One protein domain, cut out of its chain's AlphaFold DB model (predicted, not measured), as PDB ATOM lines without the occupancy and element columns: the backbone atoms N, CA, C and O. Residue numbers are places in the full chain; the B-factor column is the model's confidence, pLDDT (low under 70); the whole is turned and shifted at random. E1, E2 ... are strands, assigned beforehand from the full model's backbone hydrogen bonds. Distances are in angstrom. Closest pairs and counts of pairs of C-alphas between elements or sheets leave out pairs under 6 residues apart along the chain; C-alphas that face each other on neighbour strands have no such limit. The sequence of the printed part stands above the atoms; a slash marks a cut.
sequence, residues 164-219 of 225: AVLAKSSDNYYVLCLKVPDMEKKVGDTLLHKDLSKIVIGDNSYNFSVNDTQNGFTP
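What this domain is: This is residues 164 to 219 of the 225 residues of an uncharacterized protein of Treponema pedis (UniProt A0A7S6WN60). This domain has little regular structure: two small, separate strand hairpins, E1 with E2 and E3 with E4, joined by a long loop that runs out to a far turn near Gly 188 and folds back. The 56 printed residues hold four named strands, E1 to E4 along the chain, in two antiparallel two-strand sheets, and no named helix. The class is all strand, with 19 residues in named elements. The whole is loose, radius of gyration of the C-alphas 13.5 A, and elongated, spanning 41 by 26 by 19 A.

How they stand to each other: E1, residues 164 to 168, and E2, residues 174 to 179, form an antiparallel hairpin at 145 degrees; N 165 and O 177 are 2.9 A apart, within hydrogen-bond range. E3, residues 198 to 201, and E4, residues 204 to 207, form another at 157 degrees, with N 199 and O 206 at 2.8 A. E2 and E3 are apart.

Where its parts are: E1 begins at C-alpha 164 (152.558, 138.886, 187.067) and measures 13.4 A; E2 measures 15.9 A, E3 9.8 A and E4 10.1 A. E4 ends at C-alpha 207 (157.067, 154.172, 195.342).

The domain as a whole: The C-alphas farthest apart, Asn 172 and Gly 188, are 41.8 A apart. The printed part has no cut. The link from E2 to E3 is long, 18 residues. Residue 219 has pLDDT under 70.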
ATOM      1  N   ALA A 164     152.182 138.009 188.167       90.56
ATOM      2  CA  ALA A 164     152.558 138.886 187.067       90.56
ATOM      3  C   ALA A 164     152.003 138.362 185.736       90.56
ATOM      4  O   ALA A 164     152.111 137.173 185.437       90.56
ATOM      5  N   VAL A 165     151.425 139.251 184.931       92.25
ATOM      6  CA  VAL A 165     150.969 138.959 183.566       92.25
ATOM      7  C   VAL A 165     151.473 140.055 182.637       92.25
ATOM      8  O   VAL A 165     151.421 141.235 182.978       92.25
ATOM      9  N   LEU A 166     151.950 139.668 181.455       91.88
ATOM     10  CA  LEU A 166     152.281 140.608 180.392       91.88
ATOM     11  C   LEU A 166     151.026 140.882 179.560       91.88
ATOM     12  O   LEU A 166     150.419 139.950 179.032       91.88
ATOM     13  N   ALA A 167     150.647 142.147 179.430       91.50
ATOM     14  CA  ALA A 167     149.544 142.577 178.580       91.50
ATOM     15  C   ALA A 167     150.030 143.589 177.538       91.50
ATOM     16  O   ALA A 167     151.090 144.196 177.683       91.50
ATOM     17  N   LYS A 168     149.251 143.762 176.470       92.00
ATOM     18  CA  LYS A 168     149.476 144.791 175.453       92.00
ATOM     19  C   LYS A 168     148.411 145.875 175.611       92.00
ATOM     20  O   LYS A 168     147.226 145.552 175.652       92.00
ATOM     21  N   SER A 169     148.823 147.135 175.728       88.69
ATOM     22  CA  SER A 169     147.917 148.282 175.805       88.69
ATOM     23  C   SER A 169     147.343 148.639 174.428       88.69
ATOM     24  O   SER A 169     147.849 148.197 173.390       88.69
ATOM     25  N   SER A 170     146.297 149.470 174.411       89.25
ATOM     26  CA  SER A 170     145.702 150.015 173.181       89.25
ATOM     27  C   SER A 170     146.709 150.787 172.326       89.25
ATOM     28  O   SER A 170     146.641 150.736 171.102       89.25
ATOM     29  N   ASP A 171     147.691 151.419 172.968       91.38
ATOM     30  CA  ASP A 171     148.716 152.241 172.320       91.38
ATOM     31  C   ASP A 171     149.943 151.418 171.884       91.38
ATOM     32  O   ASP A 171     151.008 151.958 171.605       91.38
ATOM     33  N   ASN A 172     149.800 150.090 171.803       89.75
ATOM     34  CA  ASN A 172     150.837 149.131 171.415       89.75
ATOM     35  C   ASN A 172     152.049 149.020 172.360       89.75
ATOM     36  O   ASN A 172     153.058 148.433 171.965       89.75
ATOM     37  N   TYR A 173     151.948 149.478 173.609       90.56
ATOM     38  CA  TYR A 173     152.967 149.210 174.629       90.56
ATOM     39  C   TYR A 173     152.731 147.860 175.307       90.56
ATOM     40  O   TYR A 173     151.590 147.431 175.484       90.56
ATOM     41  N   TYR A 174     153.805 147.196 175.730       90.12
ATOM     42  CA  TYR A 174     153.694 146.088 176.675       90.12
ATOM     43  C   TYR A 174     153.662 146.634 178.101       90.12
ATOM     44  O   TYR A 174     154.478 147.479 178.464       90.12
ATOM     45  N   VAL A 175     152.730 146.139 178.909       88.50
ATOM     46  CA  VAL A 175     152.572 146.501 180.318       88.50
ATOM     47  C   VAL A 175     152.684 145.255 181.189       88.50
ATOM     48  O   VAL A 175     152.134 144.199 180.868       88.50
ATOM     49  N   LEU A 176     153.409 145.383 182.299       86.69
ATOM     50  CA  LEU A 176     153.472 144.359 183.333       86.69
ATOM     51  C   LEU A 176     152.341 144.606 184.334       86.69
ATOM     52  O   LEU A 176     152.342 145.609 185.044       86.69
ATOM     53  N   CYS A 177     151.378 143.693 184.395       86.50
ATOM     54  CA  CYS A 177     150.272 143.756 185.341       86.50
ATOM     55  C   CYS A 177     150.571 142.869 186.550       86.50
ATOM     56  O   CYS A 177     150.741 141.657 186.404       86.50
ATOM     57  N   LEU A 178     150.588 143.463 187.744       85.94
ATOM     58  CA  LEU A 178     150.674 142.739 189.009       85.94
ATOM     59  C   LEU A 178     149.269 142.601 189.599       85.94
ATOM     60  O   LEU A 178     148.608 143.596 189.887       85.94
ATOM     61  N   LYS A 179     148.808 141.363 189.772       87.56
ATOM     62  CA  LYS A 179     147.549 141.047 190.446       87.56
ATOM     63  C   LYS A 179     147.846 140.436 191.809       87.56
ATOM     64  O   LYS A 179     148.371 139.327 191.877       87.56
ATOM     65  N   VAL A 180     147.458 141.134 192.868       88.56
ATOM     66  CA  VAL A 180     147.503 140.633 194.247       88.56
ATOM     67  C   VAL A 180     146.066 140.315 194.675       88.56
ATOM     68  O   VAL A 180     145.214 141.198 194.556       88.56
ATOM     69  N   PRO A 181     145.744 139.068 195.064       90.56
ATOM     70  CA  PRO A 181     144.413 138.731 195.568       90.56
ATOM     71  C   PRO A 181     144.173 139.324 196.964       90.56
ATOM     72  O   PRO A 181     145.122 139.722 197.632       90.56
ATOM     73  N   ASP A 182     142.912 139.352 197.395       89.44
ATOM     74  CA  ASP A 182     142.470 139.683 198.758       89.44
ATOM     75  C   ASP A 182     142.922 141.056 199.297       89.44
ATOM     76  O   ASP A 182     142.952 141.291 200.508       89.44
ATOM     77  N   MET A 183     143.253 141.989 198.405       87.94
ATOM     78  CA  MET A 183     143.668 143.350 198.765       87.94
ATOM     79  C   MET A 183     142.519 144.203 199.319       87.94
ATOM     80  O   MET A 183     142.760 145.271 199.874       87.94
ATOM     81  N   GLU A 184     141.278 143.739 199.187       89.06
ATOM     82  CA  GLU A 184     140.068 144.327 199.758       89.06
ATOM     83  C   GLU A 184     139.841 143.970 201.236       89.06
ATOM     84  O   GLU A 184     138.928 144.523 201.858       89.06
ATOM     85  N   LYS A 185     140.641 143.055 201.812       91.94
ATOM     86  CA  LYS A 185     140.554 142.680 203.231       91.94
ATOM     87  C   LYS A 185     140.718 143.910 204.124       91.94
ATOM     88  O   LYS A 185     141.584 144.756 203.897       91.94
ATOM     89  N   LYS A 186     139.907 143.978 205.182       92.69
ATOM     90  CA  LYS A 186     139.895 145.093 206.131       92.69
ATOM     91  C   LYS A 186     140.182 144.663 207.558       92.69
ATOM     92  O   LYS A 186     139.813 143.573 207.989       92.69
ATOM     93  N   VAL A 187     140.771 145.595 208.296       92.81
ATOM     94  CA  VAL A 187     140.897 145.587 209.748       92.81
ATOM     95  C   VAL A 187     140.141 146.801 210.283       92.81
ATOM     96  O   VAL A 187     140.543 147.949 210.075       92.81
ATOM     97  N   GLY A 188     138.992 146.544 210.913       89.69
ATOM     98  CA  GLY A 188     137.991 147.584 211.147       89.69
ATOM     99  C   GLY A 188     137.504 148.158 209.814       89.69
ATOM    100  O   GLY A 188     137.157 147.408 208.903       89.69
ATOM    101  N   ASP A 189     137.541 149.480 209.673       89.25
ATOM    102  CA  ASP A 189     137.102 150.166 208.449       89.25
ATOM    103  C   ASP A 189     138.219 150.381 207.414       89.25
ATOM    104  O   ASP A 189     137.962 150.867 206.309       89.25
ATOM    105  N   THR A 190     139.454 150.002 207.752       91.31
ATOM    106  CA  THR A 190     140.667 150.294 206.971       91.31
ATOM    107  C   THR A 190     141.200 149.049 206.267       91.31
ATOM    108  O   THR A 190     141.117 147.958 206.822       91.31
ATOM    109  N   LEU A 191     141.775 149.192 205.070       92.62
ATOM    110  CA  LEU A 191     142.429 148.082 204.367       92.62
ATOM    111  C   LEU A 191     143.588 147.499 205.182       92.62
ATOM    112  O   LEU A 191     144.373 148.233 205.783       92.62
ATOM    113  N   LEU A 192     143.711 146.171 205.165       93.69
ATOM    114  CA  LEU A 192     144.774 145.445 205.858       93.69
ATOM    115  C   LEU A 192     146.154 145.874 205.351       93.69
ATOM    116  O   LEU A 192     147.011 146.209 206.151       93.69
ATOM    117  N   HIS A 193     146.325 145.975 204.033       91.88
ATOM    118  CA  HIS A 193     147.600 146.309 203.393       91.88
ATOM    119  C   HIS A 193     147.671 147.780 202.943       91.88
ATOM    120  O   HIS A 193     148.162 148.092 201.856       91.88
ATOM    121  N   LYS A 194     147.123 148.707 203.744       90.31
ATOM    122  CA  LYS A 194     147.170 150.155 203.440       90.31
ATOM    123  C   LYS A 194     148.575 150.763 203.536       90.31
ATOM    124  O   LYS A 194     148.799 151.867 203.057       90.31
ATOM    125  N   ASP A 195     149.483 150.071 204.207       90.06
ATOM    126  CA  ASP A 195     150.840 150.480 204.564       90.06
ATOM    127  C   ASP A 195     151.891 150.050 203.530       90.06
ATOM    128  O   ASP A 195     153.087 150.296 203.703       90.06
ATOM    129  N   LEU A 196     151.453 149.463 202.413       88.44
ATOM    130  CA  LEU A 196     152.323 149.226 201.271       88.44
ATOM    131  C   LEU A 196     152.844 150.553 200.710       88.44
ATOM    132  O   LEU A 196     152.074 151.464 200.403       88.44
ATOM    133  N   SER A 197     154.166 150.634 200.564       88.19
ATOM    134  CA  SER A 197     154.862 151.864 200.168       88.19
ATOM    135  C   SER A 197     155.723 151.721 198.911       88.19
ATOM    136  O   SER A 197     156.049 152.714 198.257       88.19
ATOM    137  N   LYS A 198     156.145 150.494 198.575       87.25
ATOM    138  CA  LYS A 198     157.121 150.236 197.507       87.25
ATOM    139  C   LYS A 198     156.866 148.918 196.789       87.25
ATOM    140  O   LYS A 198     156.601 147.901 197.422       87.25
ATOM    141  N   ILE A 199     157.015 148.933 195.468       85.06
ATOM    142  CA  ILE A 199     157.153 147.737 194.635       85.06
ATOM    143  C   ILE A 199     158.611 147.657 194.206       85.06
ATOM    144  O   ILE A 199     159.149 148.620 193.662       85.06
ATOM    145  N   VAL A 200     159.247 146.510 194.427       86.31
ATOM    146  CA  VAL A 200     160.629 146.267 194.005       86.31
ATOM    147  C   VAL A 200     160.625 145.282 192.838       86.31
ATOM    148  O   VAL A 200     160.043 144.203 192.932       86.31
ATOM    149  N   ILE A 201     161.242 145.669 191.719       83.81
ATOM    150  CA  ILE A 201     161.378 144.854 190.505       83.81
ATOM    151  C   ILE A 201     162.861 144.807 190.126       83.81
ATOM    152  O   ILE A 201     163.410 145.783 189.606       83.81
ATOM    153  N   GLY A 202     163.503 143.664 190.380       86.81
ATOM    154  CA  GLY A 202     164.962 143.560 190.307       86.81
ATOM    155  C   GLY A 202     165.605 144.541 191.289       86.81
ATOM    156  O   GLY A 202     165.194 144.601 192.443       86.81
ATOM    157  N   ASP A 203     166.537 145.359 190.806       88.88
ATOM    158  CA  ASP A 203     167.216 146.382 191.617       88.88
ATOM    159  C   ASP A 203     166.462 147.727 191.670       88.88
ATOM    160  O   ASP A 203     166.918 148.682 192.299       88.88
ATOM    161  N   ASN A 204     165.305 147.833 191.004       85.75
ATOM    162  CA  ASN A 204     164.538 149.076 190.929       85.75
ATOM    163  C   ASN A 204     163.409 149.097 191.962       85.75
ATOM    164  O   ASN A 204     162.609 148.164 192.035       85.75
ATOM    165  N   SER A 205     163.297 150.201 192.702       87.06
ATOM    166  CA  SER A 205     162.219 150.448 193.663       87.06
ATOM    167  C   SER A 205     161.284 151.541 193.154       87.06
ATOM    168  O   SER A 205     161.717 152.656 192.866       87.06
ATOM    169  N   TYR A 206     159.990 151.246 193.124       84.31
ATOM    170  CA  TYR A 206     158.930 152.159 192.715       84.31
ATOM    171  C   TYR A 206     158.056 152.475 193.917       84.31
ATOM    172  O   TYR A 206     157.456 151.576 194.504       84.31
ATOM    173  N   ASN A 207     157.978 153.751 194.287       85.88
ATOM    174  CA  ASN A 207     157.067 154.172 195.342       85.88
ATOM    175  C   ASN A 207     155.624 154.055 194.845       85.88
ATOM    176  O   ASN A 207     155.309 154.459 193.725       85.88
ATOM    177  N   PHE A 208     154.758 153.532 195.698       83.56
ATOM    178  CA  PHE A 208     153.317 153.554 195.503       83.56
ATOM    179  C   PHE A 208     152.643 153.622 196.867       83.56
ATOM    180  O   PHE A 208     153.219 153.216 197.868       83.56
ATOM    181  N   SER A 209     151.431 154.142 196.914       84.62
ATOM    182  CA  SER A 209     150.630 154.139 198.132       84.62
ATOM    183  C   SER A 209     149.186 153.856 197.782       84.62
ATOM    184  O   SER A 209     148.749 154.107 196.658       84.62
ATOM    185  N   VAL A 210     148.429 153.336 198.740       84.25
ATOM    186  CA  VAL A 210     146.969 153.307 198.637       84.25
ATOM    187  C   VAL A 210     146.451 154.752 198.674       84.25
ATOM    188  O   VAL A 210     146.960 155.574 199.433       84.25
ATOM    189  N   ASN A 211     145.478 155.083 197.823       83.06
ATOM    190  CA  ASN A 211     144.876 156.416 197.791       83.06
ATOM    191  C   ASN A 211     144.023 156.696 199.043       83.06
ATOM    192  O   ASN A 211     143.620 155.775 199.754       83.06
ATOM    193  N   ASP A 212     143.693 157.965 199.289       81.81
ATOM    194  CA  ASP A 212     142.944 158.377 200.489       81.81
ATOM    195  C   ASP A 212     141.578 157.683 200.614       81.81
ATOM    196  O   ASP A 212     141.110 157.378 201.711       81.81
ATOM    197  N   THR A 213     140.945 157.383 199.476       82.44
ATOM    198  CA  THR A 213     139.661 156.673 199.393       82.44
ATOM    199  C   THR A 213     139.775 155.160 199.589       82.44
ATOM    200  O   THR A 213     138.751 154.479 199.603       82.44
ATOM    201  N   GLN A 214     140.991 154.624 199.734       80.12
ATOM    202  CA  GLN A 214     141.294 153.203 199.913       80.12
ATOM    203  C   GLN A 214     140.621 152.287 198.880       80.12
ATOM    204  O   GLN A 214     140.123 151.210 199.201       80.12
ATOM    205  N   ASN A 215     140.582 152.729 197.626       77.31
ATOM    206  CA  ASN A 215     139.976 151.998 196.508       77.31
ATOM    207  C   ASN A 215     140.897 151.907 195.279       77.31
ATOM    208  O   ASN A 215     140.481 151.424 194.227       77.31
ATOM    209  N   GLY A 216     142.139 152.375 195.400       75.75
ATOM    210  CA  GLY A 216     143.133 152.350 194.337       75.75
ATOM    211  C   GLY A 216     144.509 152.768 194.841       75.75
ATOM    212  O   GLY A 216     144.710 152.973 196.037       75.75
ATOM    213  N   PHE A 217     145.452 152.906 193.913       78.69
ATOM    214  CA  PHE A 217     146.814 153.338 194.209       78.69
ATOM    215  C   PHE A 217     147.070 154.745 193.680       78.69
ATOM    216  O   PHE A 217     146.562 155.121 192.624       78.69
ATOM    217  N   THR A 218     147.894 155.500 194.396       79.44
ATOM    218  CA  THR A 218     148.470 156.749 193.906       79.44
ATOM    219  C   THR A 218     149.615 156.392 192.957       79.44
ATOM    220  O   THR A 218     150.597 155.789 193.405       79.44
ATOM    221  N   PRO A 219     149.502 156.690 191.651       67.25
ATOM    222  CA  PRO A 219     150.549 156.360 190.698       67.25
ATOM    223  C   PRO A 219     151.822 157.167 190.992       67.25
ATOM    224  O   PRO A 219     151.729 158.303 191.473       67.25
TER     225      PRO A 219